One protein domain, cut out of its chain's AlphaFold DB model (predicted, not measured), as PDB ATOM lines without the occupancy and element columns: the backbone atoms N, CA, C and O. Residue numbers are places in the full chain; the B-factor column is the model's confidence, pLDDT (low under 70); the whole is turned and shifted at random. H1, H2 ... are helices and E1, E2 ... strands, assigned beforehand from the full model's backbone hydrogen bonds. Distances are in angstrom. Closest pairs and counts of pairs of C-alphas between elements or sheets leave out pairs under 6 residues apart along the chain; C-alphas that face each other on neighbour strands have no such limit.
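Overview. This is residues 20 to 92 of the 96 residues of an uncharacterized protein of Leptolyngbya sp. PCC 7375 (UniProt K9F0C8). The model is an open, loosely built shape: the long helix H1 and the shorter H2 lie side by side as a helical hairpin, and H3 reaches away from H2 as an arm, with a small two-strand hairpin, E1 and E2, folded back after residue 76, the last of H3. H3 meets H2 with residues 60 to 64 alone, residues 65 to 70 of H3 stand free, and the strand hairpin is apart from both H1 and H2. The printed part has 73 residues with three named helices and two named strands in the order H1, H2, H3, E1, E2; its class is mostly helix, and its one sheet, in the order E1 - E2, is antiparallel. It is only just loose, close to compact, with a radius of gyration of the C-alphas of 13.8 A, and only just elongated, with spans of 42 by 28 by 24 A.

Along the chain. H1 takes residues 20 to 40, beginning at C-alpha 20 (263.903, 184.696, 160.926), and is 30.5 A long from first to last C-alpha. H2 takes residues 46 to 55 and is 14.4 A long. H3 takes residues 60 to 76, is 24.1 A long, and ends at C-alpha 76 (233.537, 190.591, 131.105). E1, residues 80 to 83, is 10.5 A long. E2, residues 89 to 92, is 9.1 A long and ends at C-alpha 92 (228.370, 186.879, 144.738).

Arrangement. H1 touches H2 with residues 32 to 39 alone; the closest C-alphas are those of Ala 35 and Val 49, 5.9 A apart. This helical hairpin has a shallow tilt of 11 degrees, opposite ways. H2 and H3 form a second helical hairpin and touch, with the C-alphas of Leu 50 and Ala 60 closest at 5.1 A. They run opposite ways at a steep tilt of 45 degrees. H1 and H3 are apart. H3 and E1 have one pair of C-alphas within 8 A, those of Ile 74 and Ala 80, 7.8 A apart. E1 and E2 form an antiparallel hairpin, with 134 degrees between their directions; N 82 and O 90 at 2.8 A and N 90 and O 82 at 2.9 A are within hydrogen-bond range. H3 and E2 are apart. In H1, H2 and H3 every O i to N i+4 pair is within hydrogen-bond range.

Size, cuts and confidence. The two C-alphas farthest apart are those of Arg 20 and Gly 78, at 43.5 A. The printed part has no cut, and its four links are tight. The mean pLDDT of the printed part is 88.8; residues 86 to 87 and residue 92 are under 70.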
ATOM      1  N   ARG A  20     263.927 183.232 160.887       95.75
ATOM      2  CA  ARG A  20     263.903 184.696 160.926       95.75
ATOM      3  C   ARG A  20     263.398 185.243 159.597       95.75
ATOM      4  O   ARG A  20     262.544 186.126 159.624       95.75
ATOM      5  N   ASP A  21     263.860 184.702 158.477       94.62
ATOM      6  CA  ASP A  21     263.388 185.085 157.146       94.62
ATOM      7  C   ASP A  21     261.893 184.819 156.999       94.62
ATOM      8  O   ASP A  21     261.147 185.695 156.565       94.62
ATOM      9  N   ALA A  22     261.427 183.667 157.485       93.38
ATOM     10  CA  ALA A  22     260.010 183.332 157.453       93.38
ATOM     11  C   ALA A  22     259.141 184.313 158.262       93.38
ATOM     12  O   ALA A  22     258.060 184.718 157.832       93.38
ATOM     13  N   ARG A  23     259.622 184.745 159.436       94.50
ATOM     14  CA  ARG A  23     258.934 185.770 160.240       94.50
ATOM     15  C   ARG A  23     258.940 187.130 159.556       94.50
ATOM     16  O   ARG A  23     257.932 187.828 159.612       94.50
ATOM     17  N   ASN A  24     260.054 187.497 158.925       94.62
ATOM     18  CA  ASN A  24     260.145 188.738 158.168       94.62
ATOM     19  C   ASN A  24     259.163 188.721 156.993       94.62
ATOM     20  O   ASN A  24     258.403 189.667 156.838       94.62
ATOM     21  N   GLU A  25     259.103 187.645 156.209       95.62
ATOM     22  CA  GLU A  25     258.162 187.545 155.089       95.62
ATOM     23  C   GLU A  25     256.700 187.551 155.561       95.62
ATOM     24  O   GLU A  25     255.864 188.181 154.920       95.62
ATOM     25  N   ALA A  26     256.385 186.936 156.706       94.25
ATOM     26  CA  ALA A  26     255.046 187.018 157.292       94.25
ATOM     27  C   ALA A  26     254.668 188.461 157.677       94.25
ATOM     28  O   ALA A  26     253.546 188.895 157.416       94.25
ATOM     29  N   GLN A  27     255.607 189.217 158.254       95.75
ATOM     30  CA  GLN A  27     255.414 190.633 158.567       95.75
ATOM     31  C   GLN A  27     255.222 191.465 157.290       95.75
ATOM     32  O   GLN A  27     254.285 192.257 157.211       95.75
ATOM     33  N   LEU A  28     256.055 191.243 156.270       95.75
ATOM     34  CA  LEU A  28     255.937 191.930 154.983       95.75
ATOM     35  C   LEU A  28     254.593 191.633 154.309       95.75
ATOM     36  O   LEU A  28     253.966 192.541 153.771       95.75
ATOM     37  N   LEU A  29     254.119 190.386 154.369       95.12
ATOM     38  CA  LEU A  29     252.798 190.013 153.868       95.12
ATOM     39  C   LEU A  29     251.684 190.762 154.599       95.12
ATOM     40  O   LEU A  29     250.794 191.296 153.945       95.12
ATOM     41  N   TYR A  30     251.744 190.833 155.928       94.12
ATOM     42  CA  TYR A  30     250.766 191.584 156.710       94.12
ATOM     43  C   TYR A  30     250.734 193.068 156.308       94.12
ATOM     44  O   TYR A  30     249.664 193.637 156.111       94.12
ATOM     45  N   GLU A  31     251.901 193.677 156.098       94.62
ATOM     46  CA  GLU A  31     252.015 195.066 155.640       94.62
ATOM     47  C   GLU A  31     251.438 195.284 154.236       94.62
ATOM     48  O   GLU A  31     250.805 196.314 153.993       94.62
ATOM     49  N   ARG A  32     251.631 194.328 153.316       94.38
ATOM     50  CA  ARG A  32     251.034 194.385 151.972       94.38
ATOM     51  C   ARG A  32     249.517 194.320 152.033       94.38
ATOM     52  O   ARG A  32     248.861 195.147 151.411       94.38
ATOM     53  N   GLN A  33     248.971 193.373 152.795       92.38
ATOM     54  CA  GLN A  33     247.522 193.218 152.934       92.38
ATOM     55  C   GLN A  33     246.893 194.461 153.568       92.38
ATOM     56  O   GLN A  33     245.945 195.010 153.016       92.38
ATOM     57  N   GLY A  34     247.498 195.000 154.632       93.19
ATOM     58  CA  GLY A  34     247.035 196.253 155.235       93.19
ATOM     59  C   GLY A  34     247.095 197.450 154.276       93.19
ATOM     60  O   GLY A  34     246.194 198.279 154.268       93.19
ATOM     61  N   ALA A  35     248.117 197.533 153.415       93.69
ATOM     62  CA  ALA A  35     248.193 198.586 152.397       93.69
ATOM     63  C   ALA A  35     247.064 198.486 151.357       93.69
ATOM     64  O   ALA A  35     246.585 199.507 150.866       93.69
ATOM     65  N   ILE A  36     246.641 197.265 151.026       93.12
ATOM     66  CA  ILE A  36     245.532 197.015 150.104       93.12
ATOM     67  C   ILE A  36     244.188 197.328 150.753       93.12
ATOM     68  O   ILE A  36     243.355 197.971 150.121       93.12
ATOM     69  N   GLU A  37     243.992 196.962 152.017       91.31
ATOM     70  CA  GLU A  37     242.815 197.379 152.787       91.31
ATOM     71  C   GLU A  37     242.722 198.910 152.858       91.31
ATOM     72  O   GLU A  37     241.690 199.490 152.523       91.31
ATOM     73  N   ASP A  38     243.823 199.587 153.193       94.19
ATOM     74  CA  ASP A  38     243.868 201.048 153.234       94.19
ATOM     75  C   ASP A  38     243.583 201.680 151.856       94.19
ATOM     76  O   ASP A  38     242.991 202.761 151.784       94.19
ATOM     77  N   LEU A  39     243.975 201.028 150.754       93.31
ATOM     78  CA  LEU A  39     243.640 201.462 149.395       93.31
ATOM     79  C   LEU A  39     242.138 201.330 149.123       93.31
ATOM     80  O   LEU A  39     241.523 202.273 148.626       93.31
ATOM     81  N   LEU A  40     241.546 200.182 149.460       89.75
ATOM     82  CA  LEU A  40     240.115 199.916 149.281       89.75
ATOM     83  C   LEU A  40     239.243 200.859 150.120       89.75
ATOM     84  O   LEU A  40     238.165 201.264 149.686       89.75
ATOM     85  N   GLU A  41     239.732 201.266 151.289       91.81
ATOM     86  CA  GLU A  41     239.089 202.260 152.150       91.81
ATOM     87  C   GLU A  41     239.371 203.717 151.728       91.81
ATOM     88  O   GLU A  41     238.827 204.654 152.318       91.81
ATOM     89  N   GLY A  42     240.211 203.935 150.709       91.94
ATOM     90  CA  GLY A  42     240.555 205.260 150.187       91.94
ATOM     91  C   GLY A  42     241.485 206.080 151.088       91.94
ATOM     92  O   GLY A  42     241.556 207.303 150.942       91.94
ATOM     93  N   LYS A  43     242.187 205.437 152.027       95.50
ATOM     94  CA  LYS A  43     243.150 206.078 152.940       95.50
ATOM     95  C   LYS A  43     244.510 206.325 152.292       95.50
ATOM     96  O   LYS A  43     245.171 207.299 152.651       95.50
ATOM     97  N   VAL A  44     244.921 205.464 151.362       95.44
ATOM     98  CA  VAL A  44     246.173 205.589 150.597       95.44
ATOM     99  C   VAL A  44     245.894 205.540 149.099       95.44
ATOM    100  O   VAL A  44     244.862 205.029 148.660       95.44
ATOM    101  N   LYS A  45     246.811 206.083 148.296       95.62
ATOM    102  CA  LYS A  45     246.726 206.001 146.831       95.62
ATOM    103  C   LYS A  45     247.305 204.690 146.305       95.62
ATOM    104  O   LYS A  45     248.184 204.102 146.925       95.62
ATOM    105  N   ALA A  46     246.869 204.289 145.111       93.25
ATOM    106  CA  ALA A  46     247.388 203.098 144.434       93.25
ATOM    107  C   ALA A  46     248.916 203.153 144.262       93.25
ATOM    108  O   ALA A  46     249.590 202.174 144.567       93.25
ATOM    109  N   ASP A  47     249.463 204.312 143.878       95.31
ATOM    110  CA  ASP A  47     250.912 204.515 143.730       95.31
ATOM    111  C   ASP A  47     251.681 204.181 145.020       95.31
ATOM    112  O   ASP A  47     252.738 203.567 144.966       95.31
ATOM    113  N   GLU A  48     251.121 204.494 146.195       94.94
ATOM    114  CA  GLU A  48     251.759 204.187 147.481       94.94
ATOM    115  C   GLU A  48     251.800 202.680 147.764       94.94
ATOM    116  O   GLU A  48     252.734 202.190 148.400       94.94
ATOM    117  N   VAL A  49     250.797 201.931 147.302       95.19
ATOM    118  CA  VAL A  49     250.789 200.465 147.402       95.19
ATOM    119  C   VAL A  49     251.820 199.871 146.448       95.19
ATOM    120  O   VAL A  49     252.586 198.997 146.849       95.19
ATOM    121  N   LEU A  50     251.879 200.366 145.210       95.81
ATOM    122  CA  LEU A  50     252.846 199.916 144.207       95.81
ATOM    123  C   LEU A  50     254.290 200.179 144.663       95.81
ATOM    124  O   LEU A  50     255.113 199.266 144.629       95.81
ATOM    125  N   ASP A  51     254.566 201.362 145.213       95.75
ATOM    126  CA  ASP A  51     255.874 201.701 145.782       95.75
ATOM    127  C   ASP A  51     256.280 200.735 146.908       95.75
ATOM    128  O   ASP A  51     257.437 200.316 146.995       95.75
ATOM    129  N   ARG A  52     255.336 200.346 147.780       94.38
ATOM    130  CA  ARG A  52     255.593 199.356 148.843       94.38
ATOM    131  C   ARG A  52     255.924 197.982 148.270       94.38
ATOM    132  O   ARG A  52     256.813 197.314 148.794       94.38
ATOM    133  N   LEU A  53     255.235 197.550 147.215       94.81
ATOM    134  CA  LEU A  53     255.522 196.272 146.560       94.81
ATOM    135  C   LEU A  53     256.942 196.258 145.979       94.81
ATOM    136  O   LEU A  53     257.699 195.325 146.264       94.81
ATOM    137  N   ASP A  54     257.339 197.323 145.278       96.12
ATOM    138  CA  ASP A  54     258.689 197.447 144.721       96.12
ATOM    139  C   ASP A  54     259.761 197.467 145.824       96.12
ATOM    140  O   ASP A  54     260.777 196.774 145.718       96.12
ATOM    141  N   GLN A  55     259.521 198.173 146.937       95.44
ATOM    142  CA  GLN A  55     260.424 198.178 148.101       95.44
ATOM    143  C   GLN A  55     260.619 196.786 148.716       95.44
ATOM    144  O   GLN A  55     261.680 196.492 149.269       95.44
ATOM    145  N   GLN A  56     259.616 195.915 148.609       93.75
ATOM    146  CA  GLN A  56     259.686 194.534 149.080       93.75
ATOM    147  C   GLN A  56     260.230 193.561 148.017       93.75
ATOM    148  O   GLN A  56     260.339 192.356 148.273       93.75
ATOM    149  N   GLY A  57     260.610 194.060 146.838       92.81
ATOM    150  CA  GLY A  57     261.141 193.269 145.729       92.81
ATOM    151  C   GLY A  57     260.072 192.501 144.950       92.81
ATOM    152  O   GLY A  57     260.385 191.482 144.335       92.81
ATOM    153  N   ILE A  58     258.813 192.938 145.011       92.19
ATOM    154  CA  ILE A  58     257.732 192.462 144.145       92.19
ATOM    155  C   ILE A  58     257.624 193.447 142.987       92.19
ATOM    156  O   ILE A  58     257.523 194.641 143.218       92.19
ATOM    157  N   ASN A  59     257.630 192.951 141.750       94.31
ATOM    158  CA  ASN A  59     257.500 193.802 140.571       94.31
ATOM    159  C   ASN A  59     256.099 194.433 140.535       94.31
ATOM    160  O   ASN A  59     255.129 193.763 140.165       94.31
ATOM    161  N   ALA A  60     256.006 195.706 140.920       94.50
ATOM    162  CA  ALA A  60     254.734 196.401 141.052       94.50
ATOM    163  C   ALA A  60     254.006 196.555 139.708       94.50
ATOM    164  O   ALA A  60     252.785 196.423 139.661       94.50
ATOM    165  N   ALA A  61     254.742 196.748 138.608       94.75
ATOM    166  CA  ALA A  61     254.157 196.825 137.270       94.75
ATOM    167  C   ALA A  61     253.506 195.493 136.864       94.75
ATOM    168  O   ALA A  61     252.340 195.464 136.483       94.75
ATOM    169  N   ALA A  62     254.219 194.376 137.033       93.62
ATOM    170  CA  ALA A  62     253.681 193.048 136.727       93.62
ATOM    171  C   ALA A  62     252.490 192.677 137.631       93.62
ATOM    172  O   ALA A  62     251.549 192.014 137.189       93.62
ATOM    173  N   TYR A  63     252.525 193.107 138.894       92.88
ATOM    174  CA  TYR A  63     251.400 192.969 139.812       92.88
ATOM    175  C   TYR A  63     250.179 193.762 139.327       92.88
ATOM    176  O   TYR A  63     249.103 193.185 139.194       92.88
ATOM    177  N   ALA A  64     250.348 195.046 138.996       94.06
ATOM    178  CA  ALA A  64     249.271 195.896 138.492       94.06
ATOM    179  C   ALA A  64     248.656 195.341 137.199       94.06
ATOM    180  O   ALA A  64     247.434 195.261 137.094       94.06
ATOM    181  N   ASP A  65     249.482 194.879 136.256       94.50
ATOM    182  CA  ASP A  65     249.011 194.246 135.019       94.50
ATOM    183  C   ASP A  65     248.168 192.994 135.310       94.50
ATOM    184  O   ASP A  65     247.119 192.780 134.700       94.50
ATOM    185  N   THR A  66     248.595 192.183 136.284       91.25
ATOM    186  CA  THR A  66     247.869 190.973 136.699       91.25
ATOM    187  C   THR A  66     246.521 191.321 137.327       91.25
ATOM    188  O   THR A  66     245.511 190.706 136.989       91.25
ATOM    189  N   VAL A  67     246.493 192.321 138.211       91.56
ATOM    190  CA  VAL A  67     245.269 192.819 138.857       91.56
ATOM    191  C   VAL A  67     244.289 193.334 137.802       91.56
ATOM    192  O   VAL A  67     243.127 192.932 137.796       91.56
ATOM    193  N   CYS A  68     244.759 194.175 136.875       91.94
ATOM    194  CA  CYS A  68     243.950 194.723 135.787       91.94
ATOM    195  C   CYS A  68     243.343 193.612 134.923       91.94
ATOM    196  O   CYS A  68     242.133 193.608 134.711       91.94
ATOM    197  N   ALA A  69     244.145 192.630 134.501       89.62
ATOM    198  CA  ALA A  69     243.660 191.508 133.700       89.62
ATOM    199  C   ALA A  69     242.591 190.679 134.435       89.62
ATOM    200  O   ALA A  69     241.608 190.246 133.836       89.62
ATOM    201  N   GLN A  70     242.745 190.464 135.745       87.44
ATOM    202  CA  GLN A  70     241.740 189.747 136.533       87.44
ATOM    203  C   GLN A  70     240.447 190.554 136.694       87.44
ATOM    204  O   GLN A  70     239.360 189.987 136.581       87.44
ATOM    205  N   ILE A  71     240.544 191.869 136.907       86.81
ATOM    206  CA  ILE A  71     239.379 192.761 136.963       86.81
ATOM    207  C   ILE A  71     238.639 192.776 135.619       86.81
ATOM    208  O   ILE A  71     237.412 192.701 135.608       86.81
ATOM    209  N   GLU A  72     239.352 192.818 134.494       87.94
ATOM    210  CA  GLU A  72     238.747 192.719 133.160       87.94
ATOM    211  C   GLU A  72     237.972 191.408 132.995       87.94
ATOM    212  O   GLU A  72     236.795 191.433 132.648       87.94
ATOM    213  N   VAL A  73     238.571 190.267 133.359       84.69
ATOM    214  CA  VAL A  73     237.890 188.959 133.339       84.69
ATOM    215  C   VAL A  73     236.631 188.965 134.211       84.69
ATOM    216  O   VAL A  73     235.610 188.391 133.831       84.69
ATOM    217  N   ILE A  74     236.682 189.601 135.379       82.44
ATOM    218  CA  ILE A  74     235.542 189.726 136.292       82.44
ATOM    219  C   ILE A  74     234.403 190.525 135.651       82.44
ATOM    220  O   ILE A  74     233.252 190.079 135.676       82.44
ATOM    221  N   ILE A  75     234.729 191.678 135.063       83.50
ATOM    222  CA  ILE A  75     233.768 192.568 134.405       83.50
ATOM    223  C   ILE A  75     233.148 191.871 133.190       83.50
ATOM    224  O   ILE A  75     231.923 191.846 133.065       83.50
ATOM    225  N   ASP A  76     233.970 191.254 132.340       84.62
ATOM    226  CA  ASP A  76     233.537 190.591 131.105       84.62
ATOM    227  C   ASP A  76     232.593 189.414 131.369       84.62
ATOM    228  O   ASP A  76     231.667 189.161 130.597       84.62
ATOM    229  N   ASN A  77     232.794 188.704 132.481       82.06
ATOM    230  CA  ASN A  77     231.938 187.589 132.885       82.06
ATOM    231  C   ASN A  77     230.743 188.018 133.755       82.06
ATOM    232  O   ASN A  77     229.992 187.158 134.215       82.06
ATOM    233  N   GLY A  78     230.557 189.322 134.003       79.62
ATOM    234  CA  GLY A  78     229.462 189.835 134.832       79.62
ATOM    235  C   GLY A  78     229.483 189.298 136.265       79.62
ATOM    236  O   GLY A  78     228.428 189.138 136.882       79.62
ATOM    237  N   ILE A  79     230.667 188.973 136.792       78.69
ATOM    238  CA  ILE A  79     230.805 188.391 138.126       78.69
ATOM    239  C   ILE A  79     230.639 189.516 139.150       78.69
ATOM    240  O   ILE A  79     231.469 190.417 139.249       78.69
ATOM    241  N   ALA A  80     229.554 189.466 139.922       75.44
ATOM    242  CA  ALA A  80     229.365 190.360 141.058       75.44
ATOM    243  C   ALA A  80     230.274 189.936 142.220       75.44
ATOM    244  O   ALA A  80     230.501 188.745 142.413       75.44
ATOM    245  N   TYR A  81     230.769 190.898 143.001       73.81
ATOM    246  CA  TYR A  81     231.600 190.644 144.178       73.81
ATOM    247  C   TYR A  81     230.991 191.248 145.438       73.81
ATOM    248  O   TYR A  81     230.407 192.332 145.424       73.81
ATOM    249  N   THR A  82     231.182 190.542 146.546       75.50
ATOM    250  CA  THR A  82     230.841 190.968 147.903       75.50
ATOM    251  C   THR A  82     232.055 190.772 148.792       75.50
ATOM    252  O   THR A  82     232.656 189.698 148.772       75.50
ATOM    253  N   SER A  83     232.392 191.779 149.598       73.75
ATOM    254  CA  SER A  83     233.374 191.609 150.669       73.75
ATOM    255  C   SER A  83     232.787 190.735 151.775       73.75
ATOM    256  O   SER A  83     231.635 190.937 152.169       73.75
ATOM    257  N   ASN A  84     233.566 189.787 152.290       76.81
ATOM    258  CA  ASN A  84     233.229 189.090 153.532       76.81
ATOM    259  C   ASN A  84     233.744 189.860 154.767       76.81
ATOM    260  O   ASN A  84     234.389 190.901 154.636       76.81
ATOM    261  N   ASP A  85     233.483 189.323 155.963       74.38
ATOM    262  CA  ASP A  85     233.912 189.912 157.246       74.38
ATOM    263  C   ASP A  85     235.444 190.012 157.405       74.38
ATOM    264  O   ASP A  85     235.927 190.715 158.288       74.38
ATOM    265  N   ALA A  86     236.206 189.300 156.572       69.25
ATOM    266  CA  ALA A  86     237.666 189.316 156.544       69.25
ATOM    267  C   ALA A  86     238.234 190.245 155.454       69.25
ATOM    268  O   ALA A  86     239.425 190.177 155.179       69.25
ATOM    269  N   GLY A  87     237.394 191.060 154.804       69.31
ATOM    270  CA  GLY A  87     237.819 191.990 153.750       69.31
ATOM    271  C   GLY A  87     238.099 191.342 152.390       69.31
ATOM    272  O   GLY A  87     238.446 192.042 151.446       69.31
ATOM    273  N   LEU A  88     237.922 190.022 152.262       71.88
ATOM    274  CA  LEU A  88     238.154 189.307 151.006       71.88
ATOM    275  C   LEU A  88     236.998 189.542 150.039       71.88
ATOM    276  O   LEU A  88     235.829 189.335 150.390       71.88
ATOM    277  N   LEU A  89     237.334 189.878 148.796       72.06
ATOM    278  CA  LEU A  89     236.369 189.973 147.708       72.06
ATOM    279  C   LEU A  89     236.003 188.567 147.220       72.06
ATOM    280  O   LEU A  89     236.814 187.854 146.632       72.06
ATOM    281  N   LEU A  90     234.754 188.161 147.455       72.38
ATOM    282  CA  LEU A  90     234.220 186.875 147.007       72.38
ATOM    283  C   LEU A  90     233.157 187.073 145.926       72.38
ATOM    284  O   LEU A  90     232.334 187.984 146.055       72.38
ATOM    285  N   PRO A  91     233.100 186.203 144.903       72.62
ATOM    286  CA  PRO A  91     232.059 186.275 143.893       72.62
ATOM    287  C   PRO A  91     230.682 186.018 144.524       72.62
ATOM    288  O   PRO A  91     230.418 184.958 145.098       72.62
ATOM    289  N   SER A  92     229.790 186.997 144.417       69.38
ATOM    290  CA  SER A  92     228.370 186.879 144.738       69.38
ATOM    291  C   SER A  92     227.726 186.060 143.626       69.38
ATOM    292  O   SER A  92     227.926 186.375 142.456       69.38
TER     293      SER A  92